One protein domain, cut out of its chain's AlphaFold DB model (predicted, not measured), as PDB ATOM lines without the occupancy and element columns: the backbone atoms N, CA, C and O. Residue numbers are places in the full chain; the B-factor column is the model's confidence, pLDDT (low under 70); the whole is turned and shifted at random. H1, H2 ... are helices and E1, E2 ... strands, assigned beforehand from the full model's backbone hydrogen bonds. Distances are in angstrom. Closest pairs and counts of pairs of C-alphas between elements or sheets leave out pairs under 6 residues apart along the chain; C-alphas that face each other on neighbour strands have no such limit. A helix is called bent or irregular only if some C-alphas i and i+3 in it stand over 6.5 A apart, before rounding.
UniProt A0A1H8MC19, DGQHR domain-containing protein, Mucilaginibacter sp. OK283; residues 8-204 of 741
ATOM      1  N   THR A   8      -9.830 -32.932  30.944       90.62
ATOM      2  CA  THR A   8      -9.210 -34.027  30.178       90.62
ATOM      3  C   THR A   8      -9.491 -33.973  28.673       90.62
ATOM      4  O   THR A   8      -8.831 -34.673  27.906       90.62
ATOM      5  N   ASN A   9     -10.427 -33.127  28.227       90.12
ATOM      6  CA  ASN A   9     -10.631 -32.834  26.809       90.12
ATOM      7  C   ASN A   9      -9.462 -32.018  26.213       90.12
ATOM      8  O   ASN A   9      -9.290 -32.003  24.996       90.12
ATOM      9  N   LEU A  10      -8.618 -31.389  27.045       89.88
ATOM     10  CA  LEU A  10      -7.303 -30.880  26.646       89.88
ATOM     11  C   LEU A  10      -6.304 -32.043  26.662       89.88
ATOM     12  O   LEU A  10      -5.794 -32.427  27.717       89.88
ATOM     13  N   ASN A  11      -6.048 -32.627  25.493       86.50
ATOM     14  CA  ASN A  11      -5.301 -33.880  25.353       86.50
ATOM     15  C   ASN A  11      -4.263 -33.861  24.213       86.50
ATOM     16  O   ASN A  11      -3.913 -34.911  23.670       86.50
ATOM     17  N   ALA A  12      -3.750 -32.681  23.848       84.00
ATOM     18  CA  ALA A  12      -2.756 -32.562  22.782       84.00
ATOM     19  C   ALA A  12      -1.465 -33.340  23.110       84.00
ATOM     20  O   ALA A  12      -0.949 -33.285  24.223       84.00
ATOM     21  N   SER A  13      -0.913 -34.067  22.135       77.19
ATOM     22  CA  SER A  13       0.248 -34.940  22.359       77.19
ATOM     23  C   SER A  13       1.516 -34.157  22.723       77.19
ATOM     24  O   SER A  13       2.079 -33.471  21.879       77.19
ATOM     25  N   LEU A  14       2.018 -34.343  23.949       66.62
ATOM     26  CA  LEU A  14       3.238 -33.698  24.468       66.62
ATOM     27  C   LEU A  14       4.545 -34.433  24.138       66.62
ATOM     28  O   LEU A  14       5.634 -33.938  24.418       66.62
ATOM     29  N   THR A  15       4.470 -35.645  23.585       61.91
ATOM     30  CA  THR A  15       5.651 -36.479  23.296       61.91
ATOM     31  C   THR A  15       6.269 -36.182  21.931       61.91
ATOM     32  O   THR A  15       7.417 -36.559  21.683       61.91
ATOM     33  N   LYS A  16       5.546 -35.477  21.055       71.19
ATOM     34  CA  LYS A  16       6.061 -35.007  19.768       71.19
ATOM     35  C   LYS A  16       6.935 -33.779  19.986       71.19
ATOM     36  O   LYS A  16       6.493 -32.804  20.585       71.19
ATOM     37  N   TYR A  17       8.150 -33.798  19.442       73.81
ATOM     38  CA  TYR A  17       9.071 -32.656  19.503       73.81
ATOM     39  C   TYR A  17       8.490 -31.379  18.859       73.81
ATOM     40  O   TYR A  17       8.884 -30.269  19.204       73.81
ATOM     41  N   ASP A  18       7.501 -31.521  17.973       78.81
ATOM     42  CA  ASP A  18       6.781 -30.403  17.355       78.81
ATOM     43  C   ASP A  18       6.097 -29.474  18.376       78.81
ATOM     44  O   ASP A  18       5.945 -28.289  18.097       78.81
ATOM     45  N   THR A  19       5.786 -29.957  19.585       79.94
ATOM     46  CA  THR A  19       5.258 -29.134  20.694       79.94
ATOM     47  C   THR A  19       6.234 -28.077  21.199       79.94
ATOM     48  O   THR A  19       5.814 -27.066  21.748       79.94
ATOM     49  N   VAL A  20       7.536 -28.271  20.982       87.25
ATOM     50  CA  VAL A  20       8.556 -27.251  21.263       87.25
ATOM     51  C   VAL A  20       8.642 -26.256  20.103       87.25
ATOM     52  O   VAL A  20       8.827 -25.064  20.324       87.25
ATOM     53  N   LYS A  21       8.465 -26.729  18.860       89.19
ATOM     54  CA  LYS A  21       8.616 -25.921  17.637       89.19
ATOM     55  C   LYS A  21       7.561 -24.828  17.488       89.19
ATOM     56  O   LYS A  21       7.840 -23.831  16.829       89.19
ATOM     57  N   VAL A  22       6.378 -24.985  18.085       91.88
ATOM     58  CA  VAL A  22       5.307 -23.975  17.993       91.88
ATOM     59  C   VAL A  22       5.718 -22.613  18.565       91.88
ATOM     60  O   VAL A  22       5.280 -21.593  18.046       91.88
ATOM     61  N   ILE A  23       6.614 -22.571  19.559       94.00
ATOM     62  CA  ILE A  23       7.090 -21.312  20.155       94.00
ATOM     63  C   ILE A  23       7.958 -20.520  19.152       94.00
ATOM     64  O   ILE A  23       7.588 -19.387  18.835       94.00
ATOM     65  N   PRO A  24       9.034 -21.089  18.560       89.75
ATOM     66  CA  PRO A  24       9.780 -20.435  17.484       89.75
ATOM     67  C   PRO A  24       8.929 -19.993  16.287       89.75
ATOM     68  O   PRO A  24       9.221 -18.959  15.695       89.75
ATOM     69  N   ILE A  25       7.871 -20.732  15.932       92.50
ATOM     70  CA  ILE A  25       6.965 -20.350  14.830       92.50
ATOM     71  C   ILE A  25       6.290 -19.007  15.119       92.50
ATOM     72  O   ILE A  25       6.221 -18.148  14.238       92.50
ATOM     73  N   VAL A  26       5.812 -18.811  16.350       91.94
ATOM     74  CA  VAL A  26       5.209 -17.540  16.764       91.94
ATOM     75  C   VAL A  26       6.264 -16.442  16.824       91.94
ATOM     76  O   VAL A  26       6.048 -15.380  16.241       91.94
ATOM     77  N   LEU A  27       7.410 -16.705  17.461       88.12
ATOM     78  CA  LEU A  27       8.495 -15.729  17.626       88.12
ATOM     79  C   LEU A  27       9.045 -15.215  16.287       88.12
ATOM     80  O   LEU A  27       9.326 -14.028  16.157       88.12
ATOM     81  N   ASN A  28       9.134 -16.084  15.279       90.81
ATOM     82  CA  ASN A  28       9.608 -15.732  13.938       90.81
ATOM     83  C   ASN A  28       8.504 -15.167  13.028       90.81
ATOM     84  O   ASN A  28       8.762 -14.893  11.857       90.81
ATOM     85  N   ASN A  29       7.281 -14.993  13.544       90.75
ATOM     86  CA  ASN A  29       6.114 -14.539  12.785       90.75
ATOM     87  C   ASN A  29       5.806 -15.420  11.555       90.75
ATOM     88  O   ASN A  29       5.521 -14.930  10.463       90.75
ATOM     89  N   GLU A  30       5.874 -16.744  11.725       92.44
ATOM     90  CA  GLU A  30       5.731 -17.716  10.633       92.44
ATOM     91  C   GLU A  30       4.384 -18.454  10.626       92.44
ATOM     92  O   GLU A  30       4.188 -19.335   9.790       92.44
ATOM     93  N   ILE A  31       3.438 -18.112  11.512       91.88
ATOM     94  CA  ILE A  31       2.145 -18.816  11.654       91.88
ATOM     95  C   ILE A  31       1.458 -19.013  10.292       91.88
ATOM     96  O   ILE A  31       1.026 -20.122   9.977       91.88
ATOM     97  N   SER A  32       1.412 -17.973   9.452       89.94
ATOM     98  CA  SER A  32       0.775 -18.028   8.129       89.94
ATOM     99  C   SER A  32       1.397 -19.073   7.198       89.94
ATOM    100  O   SER A  32       0.661 -19.798   6.538       89.94
ATOM    101  N   ALA A  33       2.727 -19.211   7.184       89.94
ATOM    102  CA  ALA A  33       3.409 -20.197   6.341       89.94
ATOM    103  C   ALA A  33       3.042 -21.639   6.744       89.94
ATOM    104  O   ALA A  33       2.876 -22.519   5.898       89.94
ATOM    105  N   TYR A  34       2.863 -21.886   8.044       91.38
ATOM    106  CA  TYR A  34       2.451 -23.195   8.551       91.38
ATOM    107  C   TYR A  34       0.959 -23.477   8.331       91.38
ATOM    108  O   TYR A  34       0.609 -24.605   7.985       91.38
ATOM    109  N   LEU A  35       0.086 -22.468   8.447       89.56
ATOM    110  CA  LEU A  35      -1.333 -22.592   8.077       89.56
ATOM    111  C   LEU A  35      -1.500 -22.894   6.577       89.56
ATOM    112  O   LEU A  35      -2.286 -23.764   6.209       89.56
ATOM    113  N   ASN A  36      -0.678 -22.274   5.724       88.88
ATOM    114  CA  ASN A  36      -0.625 -22.536   4.280       88.88
ATOM    115  C   ASN A  36       0.024 -23.883   3.910       88.88
ATOM    116  O   ASN A  36       0.088 -24.230   2.731       88.88
ATOM    117  N   ARG A  37       0.504 -24.656   4.896       87.38
ATOM    118  CA  ARG A  37       1.191 -25.947   4.707       87.38
ATOM    119  C   ARG A  37       2.484 -25.842   3.882       87.38
ATOM    120  O   ARG A  37       2.917 -26.824   3.283       87.38
ATOM    121  N   GLU A  38       3.133 -24.677   3.889       88.81
ATOM    122  CA  GLU A  38       4.427 -24.443   3.223       88.81
ATOM    123  C   GLU A  38       5.590 -25.106   3.982       88.81
ATOM    124  O   GLU A  38       6.648 -25.371   3.411       88.81
ATOM    125  N   LYS A  39       5.397 -25.391   5.277       87.25
ATOM    126  CA  LYS A  39       6.387 -26.010   6.165       87.25
ATOM    127  C   LYS A  39       5.788 -27.196   6.936       87.25
ATOM    128  O   LYS A  39       4.623 -27.142   7.331       87.25
ATOM    129  N   PRO A  40       6.567 -28.265   7.188       86.44
ATOM    130  CA  PRO A  40       6.066 -29.460   7.861       86.44
ATOM    131  C   PRO A  40       5.951 -29.271   9.383       86.44
ATOM    132  O   PRO A  40       6.917 -28.888  10.047       86.44
ATOM    133  N   ILE A  41       4.786 -29.610   9.940       88.12
ATOM    134  CA  ILE A  41       4.523 -29.773  11.379       88.12
ATOM    135  C   ILE A  41       3.332 -30.714  11.575       88.12
ATOM    136  O   ILE A  41       2.460 -30.788  10.709       88.12
ATOM    137  N   ASP A  42       3.273 -31.422  12.701       88.75
ATOM    138  CA  ASP A  42       2.092 -32.187  13.094       88.75
ATOM    139  C   ASP A  42       0.830 -31.296  13.192       88.75
ATOM    140  O   ASP A  42       0.754 -30.448  14.090       88.75
ATOM    141  N   PRO A  43      -0.188 -31.488  12.324       87.94
ATOM    142  CA  PRO A  43      -1.357 -30.610  12.284       87.94
ATOM    143  C   PRO A  43      -2.128 -30.527  13.611       87.94
ATOM    144  O   PRO A  43      -2.434 -29.406  14.018       87.94
ATOM    145  N   PRO A  44      -2.389 -31.645  14.335       89.69
ATOM    146  CA  PRO A  44      -3.006 -31.595  15.662       89.69
ATOM    147  C   PRO A  44      -2.250 -30.731  16.656       89.69
ATOM    148  O   PRO A  44      -2.854 -29.907  17.336       89.69
ATOM    149  N   THR A  45      -0.926 -30.869  16.708       89.44
ATOM    150  CA  THR A  45      -0.089 -30.054  17.594       89.44
ATOM    151  C   THR A  45      -0.274 -28.561  17.309       89.44
ATOM    152  O   THR A  45      -0.464 -27.780  18.242       89.44
ATOM    153  N   LEU A  46      -0.292 -28.169  16.031       92.12
ATOM    154  CA  LEU A  46      -0.427 -26.768  15.638       92.12
ATOM    155  C   LEU A  46      -1.830 -26.202  15.914       92.12
ATOM    156  O   LEU A  46      -1.933 -25.165  16.568       92.12
ATOM    157  N   TYR A  47      -2.914 -26.850  15.466       91.88
ATOM    158  CA  TYR A  47      -4.254 -26.280  15.675       91.88
ATOM    159  C   TYR A  47      -4.669 -26.307  17.156       91.88
ATOM    160  O   TYR A  47      -5.364 -25.396  17.611       91.88
ATOM    161  N   HIS A  48      -4.218 -27.289  17.952       92.56
ATOM    162  CA  HIS A  48      -4.475 -27.290  19.396       92.56
ATOM    163  C   HIS A  48      -3.782 -26.114  20.090       92.56
ATOM    164  O   HIS A  48      -4.428 -25.396  20.857       92.56
ATOM    165  N   PHE A  49      -2.507 -25.879  19.766       94.94
ATOM    166  CA  PHE A  49      -1.738 -24.729  20.241       94.94
ATOM    167  C   PHE A  49      -2.422 -23.402  19.889       94.94
ATOM    168  O   PHE A  49      -2.692 -22.591  20.779       94.94
ATOM    169  N   LEU A  50      -2.800 -23.227  18.619       95.06
ATOM    170  CA  LEU A  50      -3.430 -22.001  18.126       95.06
ATOM    171  C   LEU A  50      -4.855 -21.772  18.660       95.06
ATOM    172  O   LEU A  50      -5.377 -20.674  18.504       95.06
ATOM    173  N   GLY A  51      -5.477 -22.753  19.325       92.81
ATOM    174  CA  GLY A  51      -6.850 -22.629  19.832       92.81
ATOM    175  C   GLY A  51      -7.937 -22.911  18.792       92.81
ATOM    176  O   GLY A  51      -9.065 -22.453  18.950       92.81
ATOM    177  N   MET A  52      -7.601 -23.672  17.752       93.44
ATOM    178  CA  MET A  52      -8.466 -24.047  16.629       93.44
ATOM    179  C   MET A  52      -8.891 -25.530  16.728       93.44
ATOM    180  O   MET A  52      -8.314 -26.303  17.512       93.44
ATOM    181  N   ASN A  53      -9.907 -25.941  15.963       88.44
ATOM    182  CA  ASN A  53     -10.332 -27.343  15.800       88.44
ATOM    183  C   ASN A  53      -9.729 -27.981  14.543       88.44
ATOM    184  O   ASN A  53      -9.501 -29.190  14.512       88.44
ATOM    185  N   SER A  54      -9.454 -27.172  13.523       91.12
ATOM    186  CA  SER A  54      -8.782 -27.563  12.287       91.12
ATOM    187  C   SER A  54      -7.832 -26.457  11.817       91.12
ATOM    188  O   SER A  54      -7.943 -25.321  12.266       91.12
ATOM    189  N   LEU A  55      -6.898 -26.765  10.907       88.06
ATOM    190  CA  LEU A  55      -6.026 -25.740  10.303       88.06
ATOM    191  C   LEU A  55      -6.769 -24.793   9.349       88.06
ATOM    192  O   LEU A  55      -6.212 -23.765   8.980       88.06
ATOM    193  N   ASP A  56      -7.999 -25.139   8.967       88.50
ATOM    194  CA  ASP A  56      -8.825 -24.351   8.055       88.50
ATOM    195  C   ASP A  56      -9.743 -23.367   8.819       88.50
ATOM    196  O   ASP A  56     -10.440 -22.559   8.204       88.50
ATOM    197  N   ASP A  57      -9.740 -23.410  10.160       90.88
ATOM    198  CA  ASP A  57     -10.510 -22.486  10.995       90.88
ATOM    199  C   ASP A  57      -9.886 -21.076  10.997       90.88
ATOM    200  O   ASP A  57      -8.707 -20.867  10.702       90.88
ATOM    201  N   GLN A  58     -10.671 -20.074  11.393       91.44
ATOM    202  CA  GLN A  58     -10.154 -18.722  11.567       91.44
ATOM    203  C   GLN A  58      -9.191 -18.649  12.763       91.44
ATOM    204  O   GLN A  58      -9.522 -19.082  13.867       91.44
ATOM    205  N   LEU A  59      -8.018 -18.038  12.556       94.06
ATOM    206  CA  LEU A  59      -7.051 -17.788  13.625       94.06
ATOM    207  C   LEU A  59      -7.653 -16.843  14.687       94.06
ATOM    208  O   LEU A  59      -8.102 -15.748  14.323       94.06
ATOM    209  N   PRO A  60      -7.640 -17.209  15.985       95.62
ATOM    210  CA  PRO A  60      -8.123 -16.332  17.048       95.62
ATOM    211  C   PRO A  60      -7.413 -14.972  17.081       95.62
ATOM    212  O   PRO A  60      -6.200 -14.885  16.881       95.62
ATOM    213  N   SER A  61      -8.161 -13.901  17.370       93.44
ATOM    214  CA  SER A  61      -7.669 -12.513  17.304       93.44
ATOM    215  C   SER A  61      -6.477 -12.235  18.217       93.44
ATOM    216  O   SER A  61      -5.584 -11.478  17.830       93.44
ATOM    217  N   PHE A  62      -6.408 -12.895  19.379       95.44
ATOM    218  CA  PHE A  62      -5.319 -12.704  20.335       95.44
ATOM    219  C   PHE A  62      -3.934 -13.020  19.747       95.44
ATOM    220  O   PHE A  62      -2.957 -12.402  20.159       95.44
ATOM    221  N   TRP A  63      -3.831 -13.891  18.731       95.56
ATOM    222  CA  TRP A  63      -2.569 -14.136  18.019       95.56
ATOM    223  C   TRP A  63      -2.119 -12.959  17.162       95.56
ATOM    224  O   TRP A  63      -0.924 -12.731  17.019       95.56
ATOM    225  N   LYS A  64      -3.054 -12.197  16.593       92.19
ATOM    226  CA  LYS A  64      -2.726 -10.986  15.835       92.19
ATOM    227  C   LYS A  64      -2.324  -9.849  16.774       92.19
ATOM    228  O   LYS A  64      -1.421  -9.084  16.459       92.19
ATOM    229  N   GLU A  65      -2.996  -9.741  17.916       93.31
ATOM    230  CA  GLU A  65      -2.795  -8.655  18.878       93.31
ATOM    231  C   GLU A  65      -1.515  -8.815  19.710       93.31
ATOM    232  O   GLU A  65      -0.852  -7.816  19.995       93.31
ATOM    233  N   ILE A  66      -1.119 -10.050  20.047       95.06
ATOM    234  CA  ILE A  66       0.073 -10.308  20.871       95.06
ATOM    235  C   ILE A  66       1.384  -9.870  20.195       95.06
ATOM    236  O   ILE A  66       2.339  -9.531  20.887       95.06
ATOM    237  N   TYR A  67       1.435  -9.771  18.860       90.69
ATOM    238  CA  TYR A  67       2.609  -9.254  18.140       90.69
ATOM    239  C   TYR A  67       2.943  -7.789  18.462       90.69
ATOM    240  O   TYR A  67       4.079  -7.364  18.253       90.69
ATOM    241  N   ASN A  68       2.000  -7.025  19.028       88.31
ATOM    242  CA  ASN A  68       2.265  -5.675  19.537       88.31
ATOM    243  C   ASN A  68       3.060  -5.674  20.861       88.31
ATOM    244  O   ASN A  68       3.485  -4.615  21.318       88.31
ATOM    245  N   TYR A  69       3.276  -6.847  21.466       86.19
ATOM    246  CA  TYR A  69       3.939  -7.048  22.758       86.19
ATOM    247  C   TYR A  69       5.120  -8.031  22.616       86.19
ATOM    248  O   TYR A  69       5.082  -9.138  23.158       86.19
ATOM    249  N   PRO A  70       6.179  -7.659  21.866       78.44
ATOM    250  CA  PRO A  70       7.272  -8.572  21.521       78.44
ATOM    251  C   PRO A  70       8.018  -9.122  22.745       78.44
ATOM    252  O   PRO A  70       8.474 -10.261  22.704       78.44
ATOM    253  N   ASP A  71       8.090  -8.357  23.838       76.31
ATOM    254  CA  ASP A  71       8.794  -8.761  25.061       76.31
ATOM    255  C   ASP A  71       8.039  -9.873  25.823       76.31
ATOM    256  O   ASP A  71       8.645 -10.663  26.540       76.31
ATOM    257  N   GLN A  72       6.715  -9.969  25.653       90.25
ATOM    258  CA  GLN A  72       5.857 -10.972  26.296       90.25
ATOM    259  C   GLN A  72       5.472 -12.126  25.358       90.25
ATOM    260  O   GLN A  72       4.927 -13.131  25.815       90.25
ATOM    261  N   LEU A  73       5.756 -12.006  24.057       92.00
ATOM    262  CA  LEU A  73       5.300 -12.929  23.012       92.00
ATOM    263  C   LEU A  73       5.710 -14.385  23.277       92.00
ATOM    264  O   LEU A  73       4.890 -15.294  23.144       92.00
ATOM    265  N   GLY A  74       6.961 -14.610  23.691       92.00
ATOM    266  CA  GLY A  74       7.474 -15.946  24.011       92.00
ATOM    267  C   GLY A  74       6.766 -16.583  25.208       92.00
ATOM    268  O   GLY A  74       6.342 -17.738  25.132       92.00
ATOM    269  N   LEU A  75       6.560 -15.817  26.283       95.31
ATOM    270  CA  LEU A  75       5.868 -16.275  27.493       95.31
ATOM    271  C   LEU A  75       4.377 -16.520  27.243       95.31
ATOM    272  O   LEU A  75       3.818 -17.495  27.741       95.31
ATOM    273  N   PHE A  76       3.737 -15.691  26.420       97.81
ATOM    274  CA  PHE A  76       2.363 -15.928  25.988       97.81
ATOM    275  C   PHE A  76       2.250 -17.235  25.191       97.81
ATOM    276  O   PHE A  76       1.369 -18.054  25.457       97.81
ATOM    277  N   ALA A  77       3.181 -17.480  24.258       97.19
ATOM    278  CA  ALA A  77       3.244 -18.738  23.517       97.19
ATOM    279  C   ALA A  77       3.485 -19.941  24.446       97.19
ATOM    280  O   ALA A  77       2.858 -20.983  24.268       97.19
ATOM    281  N   LEU A  78       4.319 -19.807  25.483       97.31
ATOM    282  CA  LEU A  78       4.471 -20.847  26.503       97.31
ATOM    283  C   LEU A  78       3.133 -21.174  27.171       97.31
ATOM    284  O   LEU A  78       2.765 -22.347  27.208       97.31
ATOM    285  N   VAL A  79       2.402 -20.162  27.657       97.50
ATOM    286  CA  VAL A  79       1.090 -20.339  28.307       97.50
ATOM    287  C   VAL A  79       0.100 -21.020  27.362       97.50
ATOM    288  O   VAL A  79      -0.585 -21.970  27.754       97.50
ATOM    289  N   ALA A  80       0.063 -20.609  26.093       97.00
ATOM    290  CA  ALA A  80      -0.773 -21.242  25.077       97.00
ATOM    291  C   ALA A  80      -0.447 -22.729  24.895       97.00
ATOM    292  O   ALA A  80      -1.377 -23.532  24.789       97.00
ATOM    293  N   SER A  81       0.835 -23.102  24.909       94.75
ATOM    294  CA  SER A  81       1.286 -24.492  24.784       94.75
ATOM    295  C   SER A  81       1.030 -25.329  26.038       94.75
ATOM    296  O   SER A  81       0.537 -26.447  25.934       94.75
ATOM    297  N   ILE A  82       1.329 -24.829  27.241       94.12
ATOM    298  CA  ILE A  82       1.154 -25.619  28.477       94.12
ATOM    299  C   ILE A  82      -0.318 -25.814  28.856       94.12
ATOM    300  O   ILE A  82      -0.640 -26.699  29.643       94.12
ATOM    301  N   THR A  83      -1.225 -25.040  28.256       95.69
ATOM    302  CA  THR A  83      -2.678 -25.184  28.423       95.69
ATOM    303  C   THR A  83      -3.352 -26.019  27.336       95.69
ATOM    304  O   THR A  83      -4.576 -26.026  27.237       95.69
ATOM    305  N   THR A  84      -2.600 -26.762  26.515       93.56
ATOM    306  CA  THR A  84      -3.190 -27.725  25.563       93.56
ATOM    307  C   THR A  84      -3.385 -29.125  26.146       93.56
ATOM    308  O   THR A  84      -3.948 -29.987  25.467       93.56
ATOM    309  N   HIS A  85      -2.907 -29.383  27.370       92.56
ATOM    310  CA  HIS A  85      -2.965 -30.703  27.997       92.56
ATOM    311  C   HIS A  85      -3.193 -30.631  29.517       92.56
ATOM    312  O   HIS A  85      -2.449 -29.957  30.229       92.56
ATOM    313  N   ALA A  86      -4.167 -31.392  30.032       92.94
ATOM    314  CA  ALA A  86      -4.553 -31.386  31.451       92.94
ATOM    315  C   ALA A  86      -3.385 -31.684  32.413       92.94
ATOM    316  O   ALA A  86      -3.136 -30.917  33.339       92.94
ATOM    317  N   ASN A  87      -2.604 -32.739  32.150       90.38
ATOM    318  CA  ASN A  87      -1.478 -33.104  33.024       90.38
ATOM    319  C   ASN A  87      -0.397 -32.016  33.106       90.38
ATOM    320  O   ASN A  87       0.306 -31.939  34.107       90.38
ATOM    321  N   THR A  88      -0.233 -31.189  32.066       91.75
ATOM    322  CA  THR A  88       0.720 -30.075  32.122       91.75
ATOM    323  C   THR A  88       0.200 -28.984  33.039       91.75
ATOM    324  O   THR A  88       0.974 -28.435  33.817       91.75
ATOM    325  N   ILE A  89      -1.108 -28.719  33.000       94.50
ATOM    326  CA  ILE A  89      -1.734 -27.751  33.896       94.50
ATOM    327  C   ILE A  89      -1.550 -28.182  35.351       94.50
ATOM    328  O   ILE A  89      -1.063 -27.396  36.159       94.50
ATOM    329  N   GLU A  90      -1.855 -29.441  35.667       93.19
ATOM    330  CA  GLU A  90      -1.662 -30.000  37.012       93.19
ATOM    331  C   GLU A  90      -0.192 -29.988  37.443       93.19
ATOM    332  O   GLU A  90       0.122 -29.596  38.564       93.19
ATOM    333  N   LEU A  91       0.730 -30.369  36.553       92.38
ATOM    334  CA  LEU A  91       2.165 -30.350  36.834       92.38
ATOM    335  C   LEU A  91       2.644 -28.945  37.217       92.38
ATOM    336  O   LEU A  91       3.280 -28.780  38.259       92.38
ATOM    337  N   PHE A  92       2.320 -27.938  36.402       94.12
ATOM    338  CA  PHE A  92       2.725 -26.560  36.669       94.12
ATOM    339  C   PHE A  92       2.051 -26.010  37.926       94.12
ATOM    340  O   PHE A  92       2.732 -25.431  38.766       94.12
ATOM    341  N   ALA A  93       0.749 -26.243  38.098       93.69
ATOM    342  CA  ALA A  93      -0.012 -25.710  39.223       93.69
ATOM    343  C   ALA A  93       0.341 -26.347  40.576       93.69
ATOM    344  O   ALA A  93       0.388 -25.635  41.577       93.69
ATOM    345  N   ASP A  94       0.556 -27.665  40.629       91.75
ATOM    346  CA  ASP A  94       0.661 -28.400  41.898       91.75
ATOM    347  C   ASP A  94       2.091 -28.811  42.263       91.75
ATOM    348  O   ASP A  94       2.377 -29.016  43.442       91.75
ATOM    349  N   LYS A  95       2.981 -28.986  41.276       88.44
ATOM    350  CA  LYS A  95       4.334 -29.525  41.513       88.44
ATOM    351  C   LYS A  95       5.451 -28.550  41.189       88.44
ATOM    352  O   LYS A  95       6.511 -28.650  41.796       88.44
ATOM    353  N   SER A  96       5.244 -27.666  40.217       89.38
ATOM    354  CA  SER A  96       6.303 -26.768  39.757       89.38
ATOM    355  C   SER A  96       6.132 -25.328  40.211       89.38
ATOM    356  O   SER A  96       7.119 -24.602  40.220       89.38
ATOM    357  N   SER A  97       4.924 -24.884  40.557       87.25
ATOM    358  CA  SER A  97       4.708 -23.529  41.064       87.25
ATOM    359  C   SER A  97       5.361 -23.356  42.434       87.25
ATOM    360  O   SER A  97       5.144 -24.161  43.340       87.25
ATOM    361  N   LEU A  98       6.134 -22.282  42.596       78.12
ATOM    362  CA  LEU A  98       6.670 -21.850  43.891       78.12
ATOM    363  C   LEU A  98       5.962 -20.584  44.406       78.12
ATOM    364  O   LEU A  98       6.347 -20.026  45.433       78.12
ATOM    365  N   GLY A  99       4.914 -20.138  43.704       72.88
ATOM    366  CA  GLY A  99       4.304 -18.827  43.898       72.88
ATOM    367  C   GLY A  99       5.152 -17.687  43.324       72.88
ATOM    368  O   GLY A  99       6.195 -17.897  42.704       72.88
ATOM    369  N   ASN A 100       4.675 -16.455  43.511       67.00
ATOM    370  CA  ASN A 100       5.368 -15.228  43.101       67.00
ATOM    371  C   ASN A 100       5.835 -15.253  41.643       67.00
ATOM    372  O   ASN A 100       6.985 -14.945  41.347       67.00
ATOM    373  N   MET A 101       4.947 -15.649  40.727       81.44
ATOM    374  CA  MET A 101       5.194 -15.611  39.278       81.44
ATOM    375  C   MET A 101       6.309 -16.551  38.793       81.44
ATOM    376  O   MET A 101       6.717 -16.452  37.639       81.44
ATOM    377  N   SER A 102       6.801 -17.460  39.637       82.06
ATOM    378  CA  SER A 102       7.960 -18.304  39.343       82.06
ATOM    379  C   SER A 102       7.750 -19.756  39.765       82.06
ATOM    380  O   SER A 102       6.828 -20.098  40.515       82.06
ATOM    381  N   GLY A 103       8.623 -20.631  39.278       85.06
ATOM    382  CA  GLY A 103       8.583 -22.032  39.650       85.06
ATOM    383  C   GLY A 103       9.842 -22.814  39.309       85.06
ATOM    384  O   GLY A 103      10.807 -22.288  38.756       85.06
ATOM    385  N   LEU A 104       9.822 -24.098  39.651       86.44
ATOM    386  CA  LEU A 104      10.897 -25.052  39.415       86.44
ATOM    387  C   LEU A 104      10.332 -26.326  38.789       86.44
ATOM    388  O   LEU A 104       9.531 -27.035  39.395       86.44
ATOM    389  N   LEU A 105      10.754 -26.631  37.565       90.25
ATOM    390  CA  LEU A 105      10.414 -27.886  36.903       90.25
ATOM    391  C   LEU A 105      11.514 -28.922  37.170       90.25
ATOM    392  O   LEU A 105      12.655 -28.729  36.744       90.25
ATOM    393  N   ASP A 106      11.166 -30.021  37.842       86.88
ATOM    394  CA  ASP A 106      12.062 -31.163  38.062       86.88
ATOM    395  C   ASP A 106      11.852 -32.242  36.982       86.88
ATOM    396  O   ASP A 106      10.723 -32.639  36.680       86.88
ATOM    397  N   ILE A 107      12.941 -32.684  36.356       81.56
ATOM    398  CA  ILE A 107      12.970 -33.587  35.205       81.56
ATOM    399  C   ILE A 107      13.396 -34.980  35.673       81.56
ATOM    400  O   ILE A 107      14.564 -35.359  35.570       81.56
ATOM    401  N   ASP A 108      12.427 -35.787  36.095       64.00
ATOM    402  CA  ASP A 108      12.648 -37.200  36.410       64.00
ATOM    403  C   ASP A 108      12.287 -38.091  35.212       64.00
ATOM    404  O   ASP A 108      11.118 -38.348  34.948       64.00
ATOM    405  N   LYS A 109      13.306 -38.534  34.456       56.62
ATOM    406  CA  LYS A 109      13.325 -39.584  33.395       56.62
ATOM    407  C   LYS A 109      12.152 -39.669  32.380       56.62
ATOM    408  O   LYS A 109      12.108 -40.627  31.609       56.62
ATOM    409  N   ASP A 110      11.257 -38.688  32.300       67.00
ATOM    410  CA  ASP A 110      10.117 -38.646  31.375       67.00
ATOM    411  C   ASP A 110      10.423 -37.774  30.139       67.00
ATOM    412  O   ASP A 110      10.938 -36.651  30.220       67.00
ATOM    413  N   LYS A 111      10.085 -38.290  28.951       61.75
ATOM    414  CA  LYS A 111      10.216 -37.571  27.674       61.75
ATOM    415  C   LYS A 111       9.312 -36.335  27.605       61.75
ATOM    416  O   LYS A 111       9.714 -35.355  26.979       61.75
ATOM    417  N   GLN A 112       8.140 -36.340  28.245       71.06
ATOM    418  CA  GLN A 112       7.247 -35.170  28.284       71.06
ATOM    419  C   GLN A 112       7.905 -33.992  29.011       71.06
ATOM    420  O   GLN A 112       7.902 -32.868  28.511       71.06
ATOM    421  N   LEU A 113       8.574 -34.267  30.133       80.88
ATOM    422  CA  LEU A 113       9.316 -33.268  30.905       80.88
ATOM    423  C   LEU A 113      10.476 -32.671  30.089       80.88
ATOM    424  O   LEU A 113      10.738 -31.471  30.152       80.88
ATOM    425  N   THR A 114      11.116 -33.475  29.233       83.62
ATOM    426  CA  THR A 114      12.180 -32.999  28.329       83.62
ATOM    427  C   THR A 114      11.677 -31.963  27.316       83.62
ATOM    428  O   THR A 114      12.381 -30.985  27.055       83.62
ATOM    429  N   ASN A 115      10.471 -32.143  26.765       88.88
ATOM    430  CA  ASN A 115       9.864 -31.170  25.850       88.88
ATOM    431  C   ASN A 115       9.409 -29.907  26.595       88.88
ATOM    432  O   ASN A 115       9.677 -28.808  26.119       88.88
ATOM    433  N   LEU A 116       8.827 -30.043  27.793       91.12
ATOM    434  CA  LEU A 116       8.452 -28.897  28.632       91.12
ATOM    435  C   LEU A 116       9.664 -28.039  29.018       91.12
ATOM    436  O   LEU A 116       9.603 -26.817  28.918       91.12
ATOM    437  N   ARG A 117      10.806 -28.658  29.341       90.94
ATOM    438  CA  ARG A 117      12.084 -27.943  29.497       90.94
ATOM    439  C   ARG A 117      12.470 -27.178  28.233       90.94
ATOM    440  O   ARG A 117      12.897 -26.034  28.320       90.94
ATOM    441  N   GLY A 118      12.338 -27.808  27.065       89.19
ATOM    442  CA  GLY A 118      12.568 -27.148  25.780       89.19
ATOM    443  C   GLY A 118      11.678 -25.917  25.608       89.19
ATOM    444  O   GLY A 118      12.177 -24.857  25.256       89.19
ATOM    445  N   MET A 119      10.393 -26.031  25.935       93.25
ATOM    446  CA  MET A 119       9.435 -24.927  25.849       93.25
ATOM    447  C   MET A 119       9.765 -23.774  26.802       93.25
ATOM    448  O   MET A 119       9.712 -22.619  26.383       93.25
ATOM    449  N   LEU A 120      10.145 -24.062  28.053       93.00
ATOM    450  CA  LEU A 120      10.585 -23.040  29.013       93.00
ATOM    451  C   LEU A 120      11.797 -22.256  28.482       93.00
ATOM    452  O   LEU A 120      11.838 -21.035  28.593       93.00
ATOM    453  N   VAL A 121      12.750 -22.944  27.847       87.00
ATOM    454  CA  VAL A 121      13.943 -22.308  27.269       87.00
ATOM    455  C   VAL A 121      13.623 -21.500  26.008       87.00
ATOM    456  O   VAL A 121      14.058 -20.360  25.889       87.00
ATOM    457  N   GLU A 122      12.872 -22.060  25.055       89.38
ATOM    458  CA  GLU A 122      12.554 -21.364  23.793       89.38
ATOM    459  C   GLU A 122      11.638 -20.150  23.998       89.38
ATOM    460  O   GLU A 122      11.692 -19.204  23.220       89.38
ATOM    461  N   SER A 123      10.801 -20.158  25.039       91.31
ATOM    462  CA  SER A 123       9.915 -19.031  25.370       91.31
ATOM    463  C   SER A 123      10.604 -17.879  26.094       91.31
ATOM    464  O   SER A 123       9.999 -16.815  26.227       91.31
ATOM    465  N   GLY A 124      11.829 -18.087  26.583       82.75
ATOM    466  CA  GLY A 124      12.523 -17.141  27.456       82.75
ATOM    467  C   GLY A 124      12.084 -17.193  28.924       82.75
ATOM    468  O   GLY A 124      12.554 -16.380  29.711       82.75
ATOM    469  N   ALA A 125      11.226 -18.142  29.320       85.50
ATOM    470  CA  ALA A 125      10.854 -18.338  30.725       85.50
ATOM    471  C   ALA A 125      12.001 -18.919  31.566       85.50
ATOM    472  O   ALA A 125      12.038 -18.723  32.776       85.50
ATOM    473  N   ALA A 126      12.927 -19.646  30.937       80.56
ATOM    474  CA  ALA A 126      14.131 -20.181  31.558       80.56
ATOM    475  C   ALA A 126      15.360 -19.900  30.685       80.56
ATOM    476  O   ALA A 126      15.288 -19.928  29.456       80.56
ATOM    477  N   ASP A 127      16.514 -19.690  31.318       73.81
ATOM    478  CA  ASP A 127      17.772 -19.462  30.604       73.81
ATOM    479  C   ASP A 127      18.193 -20.691  29.766       73.81
ATOM    480  O   ASP A 127      18.001 -21.849  30.160       73.81
ATOM    481  N   LYS A 128      18.839 -20.448  28.617       73.31
ATOM    482  CA  LYS A 128      19.377 -21.486  27.716       73.31
ATOM    483  C   LYS A 128      20.322 -22.463  28.423       73.31
ATOM    484  O   LYS A 128      20.408 -23.625  28.012       73.31
ATOM    485  N   VAL A 129      20.982 -22.043  29.500       68.62
ATOM    486  CA  VAL A 129      21.811 -22.878  30.380       68.62
ATOM    487  C   VAL A 129      21.047 -24.088  30.926       68.62
ATOM    488  O   VAL A 129      21.628 -25.169  31.079       68.62
ATOM    489  N   PHE A 130      19.741 -23.964  31.167       75.31
ATOM    490  CA  PHE A 130      18.937 -25.040  31.744       75.31
ATOM    491  C   PHE A 130      18.496 -26.098  30.731       75.31
ATOM    492  O   PHE A 130      17.951 -27.124  31.129       75.31
ATOM    493  N   ARG A 131      18.810 -25.950  29.434       78.06
ATOM    494  CA  ARG A 131      18.373 -26.858  28.350       78.06
ATOM    495  C   ARG A 131      18.752 -28.330  28.545       78.06
ATOM    496  O   ARG A 131      18.158 -29.206  27.918       78.06
ATOM    497  N   ARG A 132      19.745 -28.616  29.391       78.00
ATOM    498  CA  ARG A 132      20.220 -29.976  29.707       78.00
ATOM    499  C   ARG A 132      20.197 -30.309  31.203       78.00
ATOM    500  O   ARG A 132      20.678 -31.375  31.572       78.00
ATOM    501  N   LYS A 133      19.658 -29.433  32.053       77.38
ATOM    502  CA  LYS A 133      19.614 -29.628  33.511       77.38
ATOM    503  C   LYS A 133      18.386 -30.443  33.923       77.38
ATOM    504  O   LYS A 133      17.398 -30.490  33.183       77.38
ATOM    505  N   SER A 134      18.489 -31.118  35.069       80.25
ATOM    506  CA  SER A 134      17.380 -31.855  35.687       80.25
ATOM    507  C   SER A 134      16.428 -30.934  36.441       80.25
ATOM    508  O   SER A 134      15.248 -31.212  36.487       80.25
ATOM    509  N   GLN A 135      16.917 -29.814  36.966       83.44
ATOM    510  CA  GLN A 135      16.093 -28.795  37.604       83.44
ATOM    511  C   GLN A 135      16.123 -27.525  36.762       83.44
ATOM    512  O   GLN A 135      17.195 -27.022  36.413       83.44
ATOM    513  N   VAL A 136      14.939 -27.058  36.376       83.81
ATOM    514  CA  VAL A 136      14.746 -25.964  35.423       83.81
ATOM    515  C   VAL A 136      13.888 -24.899  36.102       83.81
ATOM    516  O   VAL A 136      12.659 -25.016  36.101       83.81
ATOM    517  N   PRO A 137      14.507 -23.891  36.738       81.75
ATOM    518  CA  PRO A 137      13.758 -22.760  37.252       81.75
ATOM    519  C   PRO A 137      13.173 -21.957  36.089       81.75
ATOM    520  O   PRO A 137      13.798 -21.850  35.030       81.75
ATOM    521  N   TYR A 138      11.984 -21.399  36.286       84.00
ATOM    522  CA  TYR A 138      11.335 -20.527  35.314       84.00
ATOM    523  C   TYR A 138      10.692 -19.308  35.978       84.00
ATOM    524  O   TYR A 138      10.235 -19.368  37.121       84.00
ATOM    525  N   ASP A 139      10.648 -18.207  35.233       81.50
ATOM    526  CA  ASP A 139      10.118 -16.907  35.641       81.50
ATOM    527  C   ASP A 139       9.086 -16.420  34.611       81.50
ATOM    528  O   ASP A 139       9.370 -16.308  33.417       81.50
ATOM    529  N   LEU A 140       7.867 -16.142  35.075       87.50
ATOM    530  CA  LEU A 140       6.770 -15.598  34.273       87.50
ATOM    531  C   LEU A 140       6.520 -14.111  34.567       87.50
ATOM    532  O   LEU A 140       5.627 -13.520  33.970       87.50
ATOM    533  N   SER A 141       7.293 -13.473  35.449       78.69
ATOM    534  CA  SER A 141       7.054 -12.098  35.907       78.69
ATOM    535  C   SER A 141       6.937 -11.081  34.769       78.69
ATOM    536  O   SER A 141       6.085 -10.192  34.818       78.69
ATOM    537  N   LEU A 142       7.731 -11.240  33.704       77.12
ATOM    538  CA  LEU A 142       7.690 -10.372  32.526       77.12
ATOM    539  C   LEU A 142       6.332 -10.424  31.805       77.12
ATOM    540  O   LEU A 142       5.860  -9.384  31.338       77.12
ATOM    541  N   LEU A 143       5.668 -11.585  31.779       88.44
ATOM    542  CA  LEU A 143       4.334 -11.755  31.190       88.44
ATOM    543  C   LEU A 143       3.314 -10.830  31.865       88.44
ATOM    544  O   LEU A 143       2.481 -10.218  31.197       88.44
ATOM    545  N   PHE A 144       3.421 -10.688  33.186       85.69
ATOM    546  CA  PHE A 144       2.440  -9.976  34.002       85.69
ATOM    547  C   PHE A 144       2.607  -8.455  33.991       85.69
ATOM    548  O   PHE A 144       1.734  -7.734  34.466       85.69
ATOM    549  N   THR A 145       3.695  -7.944  33.411       72.75
ATOM    550  CA  THR A 145       3.981  -6.500  33.371       72.75
ATOM    551  C   THR A 145       2.993  -5.695  32.525       72.75
ATOM    552  O   THR A 145       2.815  -4.503  32.781       72.75
ATOM    553  N   SER A 146       2.337  -6.330  31.547       80.12
ATOM    554  CA  SER A 146       1.328  -5.712  30.684       80.12
ATOM    555  C   SER A 146      -0.062  -6.239  31.023       80.12
ATOM    556  O   SER A 146      -0.342  -7.431  30.882       80.12
ATOM    557  N   GLY A 147      -0.953  -5.338  31.432       82.50
ATOM    558  CA  GLY A 147      -2.356  -5.671  31.665       82.50
ATOM    559  C   GLY A 147      -3.114  -6.025  30.382       82.50
ATOM    560  O   GLY A 147      -3.970  -6.904  30.394       82.50
ATOM    561  N   GLU A 148      -2.754  -5.423  29.245       89.31
ATOM    562  CA  GLU A 148      -3.342  -5.783  27.947       89.31
ATOM    563  C   GLU A 148      -3.003  -7.230  27.559       89.31
ATOM    564  O   GLU A 148      -3.869  -7.963  27.091       89.31
ATOM    565  N   VAL A 149      -1.785  -7.698  27.860       93.94
ATOM    566  CA  VAL A 149      -1.427  -9.120  27.697       93.94
ATOM    567  C   VAL A 149      -2.239 -10.014  28.645       93.94
ATOM    568  O   VAL A 149      -2.598 -11.133  28.275       93.94
ATOM    569  N   GLY A 150      -2.611  -9.516  29.827       96.25
ATOM    570  CA  GLY A 150      -3.550 -10.186  30.731       96.25
ATOM    571  C   GLY A 150      -4.934 -10.380  30.116       96.25
ATOM    572  O   GLY A 150      -5.464 -11.492  30.150       96.25
ATOM    573  N   LYS A 151      -5.477  -9.359  29.444       96.56
ATOM    574  CA  LYS A 151      -6.741  -9.471  28.692       96.56
ATOM    575  C   LYS A 151      -6.638 -10.469  27.536       96.56
ATOM    576  O   LYS A 151      -7.548 -11.274  27.341       96.56
ATOM    577  N   LEU A 152      -5.527 -10.471  26.793       97.81
ATOM    578  CA  LEU A 152      -5.279 -11.464  25.736       97.81
ATOM    579  C   LEU A 152      -5.204 -12.887  26.305       97.81
ATOM    580  O   LEU A 152      -5.745 -13.827  25.726       97.81
ATOM    581  N   THR A 153      -4.580 -13.050  27.472       97.94
ATOM    582  CA  THR A 153      -4.485 -14.346  28.158       97.94
ATOM    583  C   THR A 153      -5.849 -14.801  28.682       97.94
ATOM    584  O   THR A 153      -6.170 -15.985  28.589       97.94
ATOM    585  N   LYS A 154      -6.707 -13.876  29.137       98.12
ATOM    586  CA  LYS A 154      -8.117 -14.166  29.446       98.12
ATOM    587  C   LYS A 154      -8.847 -14.734  28.225       98.12
ATOM    588  O   LYS A 154      -9.500 -15.766  28.343       98.12
ATOM    589  N   GLN A 155      -8.685 -14.134  27.043       97.88
ATOM    590  CA  GLN A 155      -9.286 -14.656  25.803       97.88
ATOM    591  C   GLN A 155      -8.768 -16.058  25.448       97.88
ATOM    592  O   GLN A 155      -9.549 -16.931  25.067       97.88
ATOM    593  N   LEU A 156      -7.462 -16.295  25.608       97.81
ATOM    594  CA  LEU A 156      -6.857 -17.614  25.429       97.81
ATOM    595  C   LEU A 156      -7.473 -18.650  26.383       97.81
ATOM    596  O   LEU A 156      -7.805 -19.752  25.951       97.81
ATOM    597  N   PHE A 157      -7.658 -18.322  27.662       97.94
ATOM    598  CA  PHE A 157      -8.257 -19.242  28.630       97.94
ATOM    599  C   PHE A 157      -9.749 -19.460  28.410       97.94
ATOM    600  O   PHE A 157     -10.183 -20.604  28.510       97.94
ATOM    601  N   ILE A 158     -10.516 -18.441  28.012       97.56
ATOM    602  CA  ILE A 158     -11.907 -18.627  27.563       97.56
ATOM    603  C   ILE A 158     -11.948 -19.624  26.401       97.56
ATOM    604  O   ILE A 158     -12.704 -20.590  26.453       97.56
ATOM    605  N   ASN A 159     -11.051 -19.489  25.419       96.75
ATOM    606  CA  ASN A 159     -10.930 -20.467  24.339       96.75
ATOM    607  C   ASN A 159     -10.619 -21.886  24.863       96.75
ATOM    608  O   ASN A 159     -11.155 -22.859  24.339       96.75
ATOM    609  N   ARG A 160      -9.790 -22.045  25.906       96.56
ATOM    610  CA  ARG A 160      -9.555 -23.364  26.534       96.56
ATOM    611  C   ARG A 160     -10.791 -23.894  27.266       96.56
ATOM    612  O   ARG A 160     -11.053 -25.091  27.174       96.56
ATOM    613  N   LEU A 161     -11.554 -23.029  27.935       96.56
ATOM    614  CA  LEU A 161     -12.806 -23.376  28.618       96.56
ATOM    615  C   LEU A 161     -13.874 -23.865  27.624       96.56
ATOM    616  O   LEU A 161     -14.518 -24.888  27.862       96.56
ATOM    617  N   GLU A 162     -13.988 -23.217  26.462       94.88
ATOM    618  CA  GLU A 162     -14.876 -23.662  25.380       94.88
ATOM    619  C   GLU A 162     -14.519 -25.078  24.902       94.88
ATOM    620  O   GLU A 162     -15.385 -25.938  24.733       94.88
ATOM    621  N   ARG A 163     -13.221 -25.374  24.759       91.75
ATOM    622  CA  ARG A 163     -12.741 -26.700  24.324       91.75
ATOM    623  C   ARG A 163     -13.021 -27.812  25.324       91.75
ATOM    624  O   ARG A 163     -13.098 -28.975  24.923       91.75
ATOM    625  N   ILE A 164     -13.135 -27.488  26.608       94.06
ATOM    626  CA  ILE A 164     -13.435 -28.488  27.634       94.06
ATOM    627  C   ILE A 164     -14.929 -28.697  27.841       94.06
ATOM    628  O   ILE A 164     -15.272 -29.713  28.439       94.06
ATOM    629  N   GLY A 165     -15.786 -27.836  27.282       93.12
ATOM    630  CA  GLY A 165     -17.236 -28.028  27.218       93.12
ATOM    631  C   GLY A 165     -18.084 -26.882  27.774       93.12
ATOM    632  O   GLY A 165     -19.302 -27.032  27.795       93.12
ATOM    633  N   HIS A 166     -17.484 -25.771  28.217       94.81
ATOM    634  CA  HIS A 166     -18.238 -24.584  28.641       94.81
ATOM    635  C   HIS A 166     -18.730 -23.778  27.438       94.81
ATOM    636  O   HIS A 166     -18.091 -23.770  26.386       94.81
ATOM    637  N   SER A 167     -19.850 -23.070  27.581       94.44
ATOM    638  CA  SER A 167     -20.205 -22.050  26.588       94.44
ATOM    639  C   SER A 167     -19.314 -20.818  26.763       94.44
ATOM    640  O   SER A 167     -18.790 -20.563  27.847       94.44
ATOM    641  N   LYS A 168     -19.156 -20.021  25.705       92.94
ATOM    642  CA  LYS A 168     -18.409 -18.759  25.782       92.94
ATOM    643  C   LYS A 168     -18.989 -17.791  26.821       92.94
ATOM    644  O   LYS A 168     -18.230 -17.132  27.518       92.94
ATOM    645  N   GLU A 169     -20.318 -17.727  26.910       94.38
ATOM    646  CA  GLU A 169     -21.047 -16.895  27.877       94.38
ATOM    647  C   GLU A 169     -20.756 -17.353  29.311       94.38
ATOM    648  O   GLU A 169     -20.318 -16.559  30.135       94.38
ATOM    649  N   GLU A 170     -20.871 -18.658  29.585       94.56
ATOM    650  CA  GLU A 170     -20.562 -19.233  30.900       94.56
ATOM    651  C   GLU A 170     -19.095 -19.009  31.294       94.56
ATOM    652  O   GLU A 170     -18.805 -18.689  32.450       94.56
ATOM    653  N   ALA A 171     -18.184 -19.177  30.331       94.19
ATOM    654  CA  ALA A 171     -16.750 -19.013  30.521       94.19
ATOM    655  C   ALA A 171     -16.342 -17.564  30.823       94.19
ATOM    656  O   ALA A 171     -15.362 -17.365  31.539       94.19
ATOM    657  N   ASP A 172     -17.054 -16.567  30.289       93.38
ATOM    658  CA  ASP A 172     -16.777 -15.153  30.564       93.38
ATOM    659  C   ASP A 172     -17.429 -14.693  31.876       93.38
ATOM    660  O   ASP A 172     -16.746 -14.095  32.712       93.38
ATOM    661  N   ASP A 173     -18.697 -15.056  32.108       94.69
ATOM    662  CA  ASP A 173     -19.453 -14.679  33.312       94.69
ATOM    663  C   ASP A 173     -18.840 -15.263  34.594       94.69
ATOM    664  O   ASP A 173     -18.794 -14.596  35.627       94.69
ATOM    665  N   ASN A 174     -18.322 -16.497  34.529       95.81
ATOM    666  CA  ASN A 174     -17.749 -17.211  35.676       95.81
ATOM    667  C   ASN A 174     -16.227 -17.384  35.556       95.81
ATOM    668  O   ASN A 174     -15.655 -18.332  36.101       95.81
ATOM    669  N   PHE A 175     -15.559 -16.498  34.813       97.25
ATOM    670  CA  PHE A 175     -14.159 -16.676  34.428       97.25
ATOM    671  C   PHE A 175     -13.216 -16.940  35.612       97.25
ATOM    672  O   PHE A 175     -12.381 -17.844  35.535       97.25
ATOM    673  N   LEU A 176     -13.330 -16.171  36.701       96.69
ATOM    674  CA  LEU A 176     -12.446 -16.299  37.865       96.69
ATOM    675  C   LEU A 176     -12.677 -17.623  38.605       96.69
ATOM    676  O   LEU A 176     -11.709 -18.331  38.879       96.69
ATOM    677  N   ASP A 177     -13.937 -17.997  38.829       96.62
ATOM    678  CA  ASP A 177     -14.311 -19.246  39.505       96.62
ATOM    679  C   ASP A 177     -13.862 -20.474  38.702       96.62
ATOM    680  O   ASP A 177     -13.297 -21.428  39.245       96.62
ATOM    681  N   LEU A 178     -14.066 -20.450  37.380       96.75
ATOM    682  CA  LEU A 178     -13.601 -21.509  36.485       96.75
ATOM    683  C   LEU A 178     -12.071 -21.561  36.429       96.75
ATOM    684  O   LEU A 178     -11.492 -22.648  36.440       96.75
ATOM    685  N   SER A 179     -11.401 -20.409  36.423       96.06
ATOM    686  CA  SER A 179      -9.938 -20.337  36.451       96.06
ATOM    687  C   SER A 179      -9.353 -20.878  37.751       96.06
ATOM    688  O   SER A 179      -8.335 -21.568  37.705       96.06
ATOM    689  N   GLU A 180      -9.992 -20.636  38.897       95.50
ATOM    690  CA  GLU A 180      -9.595 -21.234  40.175       95.50
ATOM    691  C   GLU A 180      -9.848 -22.746  40.178       95.50
ATOM    692  O   GLU A 180      -8.949 -23.528  40.507       95.50
ATOM    693  N   ARG A 181     -11.035 -23.179  39.726       95.25
ATOM    694  CA  ARG A 181     -11.410 -24.597  39.608       95.25
ATOM    695  C   ARG A 181     -10.418 -25.384  38.752       95.25
ATOM    696  O   ARG A 181     -10.031 -26.488  39.138       95.25
ATOM    697  N   TYR A 182     -10.003 -24.833  37.613       96.06
ATOM    698  CA  TYR A 182      -9.042 -25.454  36.693       96.06
ATOM    699  C   TYR A 182      -7.589 -25.013  36.927       96.06
ATOM    700  O   TYR A 182      -6.706 -25.361  36.144       96.06
ATOM    701  N   LYS A 183      -7.323 -24.313  38.037       96.06
ATOM    702  CA  LYS A 183      -5.990 -23.936  38.531       96.06
ATOM    703  C   LYS A 183      -5.159 -23.065  37.577       96.06
ATOM    704  O   LYS A 183      -3.930 -23.096  37.639       96.06
ATOM    705  N   PHE A 184      -5.782 -22.257  36.722       96.75
ATOM    706  CA  PHE A 184      -5.061 -21.357  35.812       96.75
ATOM    707  C   PHE A 184      -4.246 -20.291  36.556       96.75
ATOM    708  O   PHE A 184      -3.126 -19.984  36.150       96.75
ATOM    709  N   ASN A 185      -4.749 -19.777  37.680       94.38
ATOM    710  CA  ASN A 185      -4.007 -18.849  38.538       94.38
ATOM    711  C   ASN A 185      -2.735 -19.495  39.120       94.38
ATOM    712  O   ASN A 185      -1.657 -18.905  39.072       94.38
ATOM    713  N   LYS A 186      -2.845 -20.737  39.612       94.44
ATOM    714  CA  LYS A 186      -1.719 -21.494  40.180       94.44
ATOM    715  C   LYS A 186      -0.715 -21.924  39.119       94.44
ATOM    716  O   LYS A 186       0.482 -21.859  39.368       94.44
ATOM    717  N   LEU A 187      -1.179 -22.292  37.923       95.38
ATOM    718  CA  LEU A 187      -0.321 -22.556  36.762       95.38
ATOM    719  C   LEU A 187       0.590 -21.363  36.450       95.38
ATOM    720  O   LEU A 187       1.758 -21.546  36.119       95.38
ATOM    721  N   LEU A 188       0.064 -20.147  36.589       94.50
ATOM    722  CA  LEU A 188       0.802 -18.896  36.413       94.50
ATOM    723  C   LEU A 188       1.575 -18.458  37.669       94.50
ATOM    724  O   LEU A 188       2.232 -17.420  37.655       94.50
ATOM    725  N   SER A 189       1.524 -19.244  38.747       91.31
ATOM    726  CA  SER A 189       2.141 -18.944  40.043       91.31
ATOM    727  C   SER A 189       1.671 -17.620  40.664       91.31
ATOM    728  O   SER A 189       2.446 -16.926  41.323       91.31
ATOM    729  N   LEU A 190       0.396 -17.270  40.463       88.62
ATOM    730  CA  LEU A 190      -0.239 -16.063  40.997       88.62
ATOM    731  C   LEU A 190      -1.219 -16.383  42.132       88.62
ATOM    732  O   LEU A 190      -1.927 -17.393  42.109       88.62
ATOM    733  N   SER A 191      -1.322 -15.465  43.097       87.25
ATOM    734  CA  SER A 191      -2.489 -15.420  43.987       87.25
ATOM    735  C   SER A 191      -3.753 -15.050  43.200       87.25
ATOM    736  O   SER A 191      -3.667 -14.447  42.131       87.25
ATOM    737  N   MET A 192      -4.941 -15.376  43.723       89.38
ATOM    738  CA  MET A 192      -6.196 -15.013  43.044       89.38
ATOM    739  C   MET A 192      -6.363 -13.497  42.881       89.38
ATOM    740  O   MET A 192      -6.786 -13.061  41.818       89.38
ATOM    741  N   ALA A 193      -5.945 -12.696  43.867       84.19
ATOM    742  CA  ALA A 193      -6.009 -11.236  43.778       84.19
ATOM    743  C   ALA A 193      -5.115 -10.681  42.654       84.19
ATOM    744  O   ALA A 193      -5.557  -9.884  41.831       84.19
ATOM    745  N   GLN A 194      -3.868 -11.156  42.577       84.06
ATOM    746  CA  GLN A 194      -2.947 -10.801  41.494       84.06
ATOM    747  C   GLN A 194      -3.489 -11.242  40.130       84.06
ATOM    748  O   GLN A 194      -3.465 -10.477  39.167       84.06
ATOM    749  N   TYR A 195      -3.996 -12.474  40.049       93.38
ATOM    750  CA  TYR A 195      -4.568 -13.027  38.829       93.38
ATOM    751  C   TYR A 195      -5.750 -12.190  38.330       93.38
ATOM    752  O   TYR A 195      -5.744 -11.781  37.170       93.38
ATOM    753  N   GLU A 196      -6.705 -11.876  39.207       93.06
ATOM    754  CA  GLU A 196      -7.868 -11.035  38.912       93.06
ATOM    755  C   GLU A 196      -7.462  -9.642  38.423       93.06
ATOM    756  O   GLU A 196      -7.955  -9.173  37.396       93.06
ATOM    757  N   GLN A 197      -6.523  -8.989  39.111       86.69
ATOM    758  CA  GLN A 197      -6.004  -7.682  38.711       86.69
ATOM    759  C   GLN A 197      -5.427  -7.718  37.285       86.69
ATOM    760  O   GLN A 197      -5.720  -6.844  36.461       86.69
ATOM    761  N   TRP A 198      -4.639  -8.749  36.979       92.31
ATOM    762  CA  TRP A 198      -3.950  -8.872  35.701       92.31
ATOM    763  C   TRP A 198      -4.876  -9.165  34.530       92.31
ATOM    764  O   TRP A 198      -4.836  -8.452  33.525       92.31
ATOM    765  N   VAL A 199      -5.754 -10.162  34.659       95.44
ATOM    766  CA  VAL A 199      -6.700 -10.531  33.590       95.44
ATOM    767  C   VAL A 199      -7.717  -9.425  33.294       95.44
ATOM    768  O   VAL A 199      -8.239  -9.358  32.182       95.44
ATOM    769  N   ASN A 200      -7.944  -8.517  34.249       91.62
ATOM    770  CA  ASN A 200      -8.788  -7.333  34.088       91.62
ATOM    771  C   ASN A 200      -8.046  -6.102  33.538       91.62
ATOM    772  O   ASN A 200      -8.644  -5.033  33.404       91.62
ATOM    773  N   GLY A 201      -6.771  -6.227  33.159       83.69
ATOM    774  CA  GLY A 201      -6.056  -5.164  32.454       83.69
ATOM    775  C   GLY A 201      -5.059  -4.369  33.276       83.69
ATOM    776  O   GLY A 201      -4.564  -3.357  32.783       83.69
ATOM    777  N   THR A 202      -4.731  -4.795  34.494       79.06
ATOM    778  CA  THR A 202      -3.769  -4.082  35.342       79.06
ATOM    779  C   THR A 202      -2.486  -4.895  35.489       79.06
ATOM    780  O   THR A 202      -2.493  -5.984  36.049       79.06
ATOM    781  N   GLY A 203      -1.365  -4.383  34.979       75.00
ATOM    782  CA  GLY A 203      -0.076  -5.078  35.077       75.00
ATOM    783  C   GLY A 203       0.395  -5.249  36.526       75.00
ATOM    784  O   GLY A 203       0.181  -4.368  37.358       75.00
ATOM    785  N   ILE A 204       1.085  -6.353  36.815       72.75
ATOM    786  CA  ILE A 204       1.669  -6.650  38.128       72.75
ATOM    787  C   ILE A 204       3.186  -6.414  38.084       72.75
ATOM    788  O   ILE A 204       3.859  -6.724  37.099       72.75
TER     789      ILE A 204
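What this domain is: This is residues 8 to 204 of the 741 residues of the protein "DGQHR domain-containing protein" of Mucilaginibacter sp. OK283 (UniProt A0A1H8MC19). What is the main picture? A compact mass of helices is built round H5 in its middle, with H1 and H7 side by side with it as an up-and-down bundle, and H10, H11, H12 and H14 gathered on another side. The small antiparallel sheet E1-E2-E3 is a wall, with H6 and H7 on one face and the other face bare. What is it made of? The printed part has 197 residues with 14 named helices and three named strands, in the order H1 to H6, E1, E2, H7, H8, E3, H9 to H14, and its class is mostly helix. It is compact, with a radius of gyration of the C-alphas of 15.5 A and spans of 40 by 39 by 32 A.

How they stand to each other: How do the first helices stand? H1, residues 18 to 27, touches the hub H5, residues 73 to 82, opposite ways at a shallow tilt of 24 degrees, closest at the C-alphas of Ile 23 and Ala 77, 5.7 A; H7, residues 111 to 122, completes their bundle. H2, residues 31 to 35, is close but not clearly touching H1, while H3, residues 43 to 50, touches H1, closest at the C-alphas of Thr 19 and Thr 45, 6.2 A. H4, residues 61 to 68, touches residues 149 to 156 of H10, residues 147 to 164, closest at the C-alphas of Phe 62 and Leu 152, 5.5 A. What is on the sheet? E1, residues 97 to 99, and E2, residues 102 to 106, form a hairpin with N 98 and O 102 at 3.1 A, and E2 and E3, residues 135 to 139, are antiparallel with N 105 and O 136 at 2.9 A. H7 lies over E2 and E3 at a height of 9.6 A, making two layers, helix over sheet; on the same face H6, residues 86 to 96, stands up from the sheet at 75 degrees. H8, residues 128 to 132, touches residues 117 to 122 of H7, closest at the C-alphas of Val 121 and Lys 128, 5.5 A. Where are the last helices? H9, residues 141 to 144, only just touches H5, with 3 pairs of C-alphas within 8 A, and H13, residues 184 to 187, touches H6, closest at the C-alphas of Ala 93 and Leu 187, 4.0 A. Residues 158 to 162 of H10 touch H11, residues 168 to 173, at a steep tilt of 53 degrees, and its residues 147 to 154 touch H14, residues 192 to 199, about perpendicular at 78 degrees; H12, residues 175 to 181, is close but not clearly touching H14. Are the helix backbones complete? Every O i to N i+4 pair is within hydrogen-bond range in H2, H3, H5, H7, H10, H11, H12 and H14, against 4 of 6 in H1, 2 of 4 in H4, 6 of 7 in H6 and 0 of 1 in H8, where 1 of 2 O i to N i+3 pairs is; H9 and H13 are too short for an O i to N i+4 pair.

Where its parts are: Where do the first and last elements lie? H1 begins at C-alpha 18, (6.781, -30.403, 17.355), and H14 ends at C-alpha 199, (-6.700, -10.531, 33.590). Which are long? H10 measures 25.7 A, H7 16.8 A and E2 13.6 A from first to last C-alpha. Is any irregular? H8 is, with C-alphas 129 and 132 7.3 A apart.

The domain as a whole: How large is it? The two C-alphas farthest apart, those of Glu 38 and Ala 193, are 43.9 A apart. Is it whole? The printed part has no cut and no long link. Where is confidence low? Residues 14 to 15, 100, 108 to 111 and 129 have a pLDDT under 70.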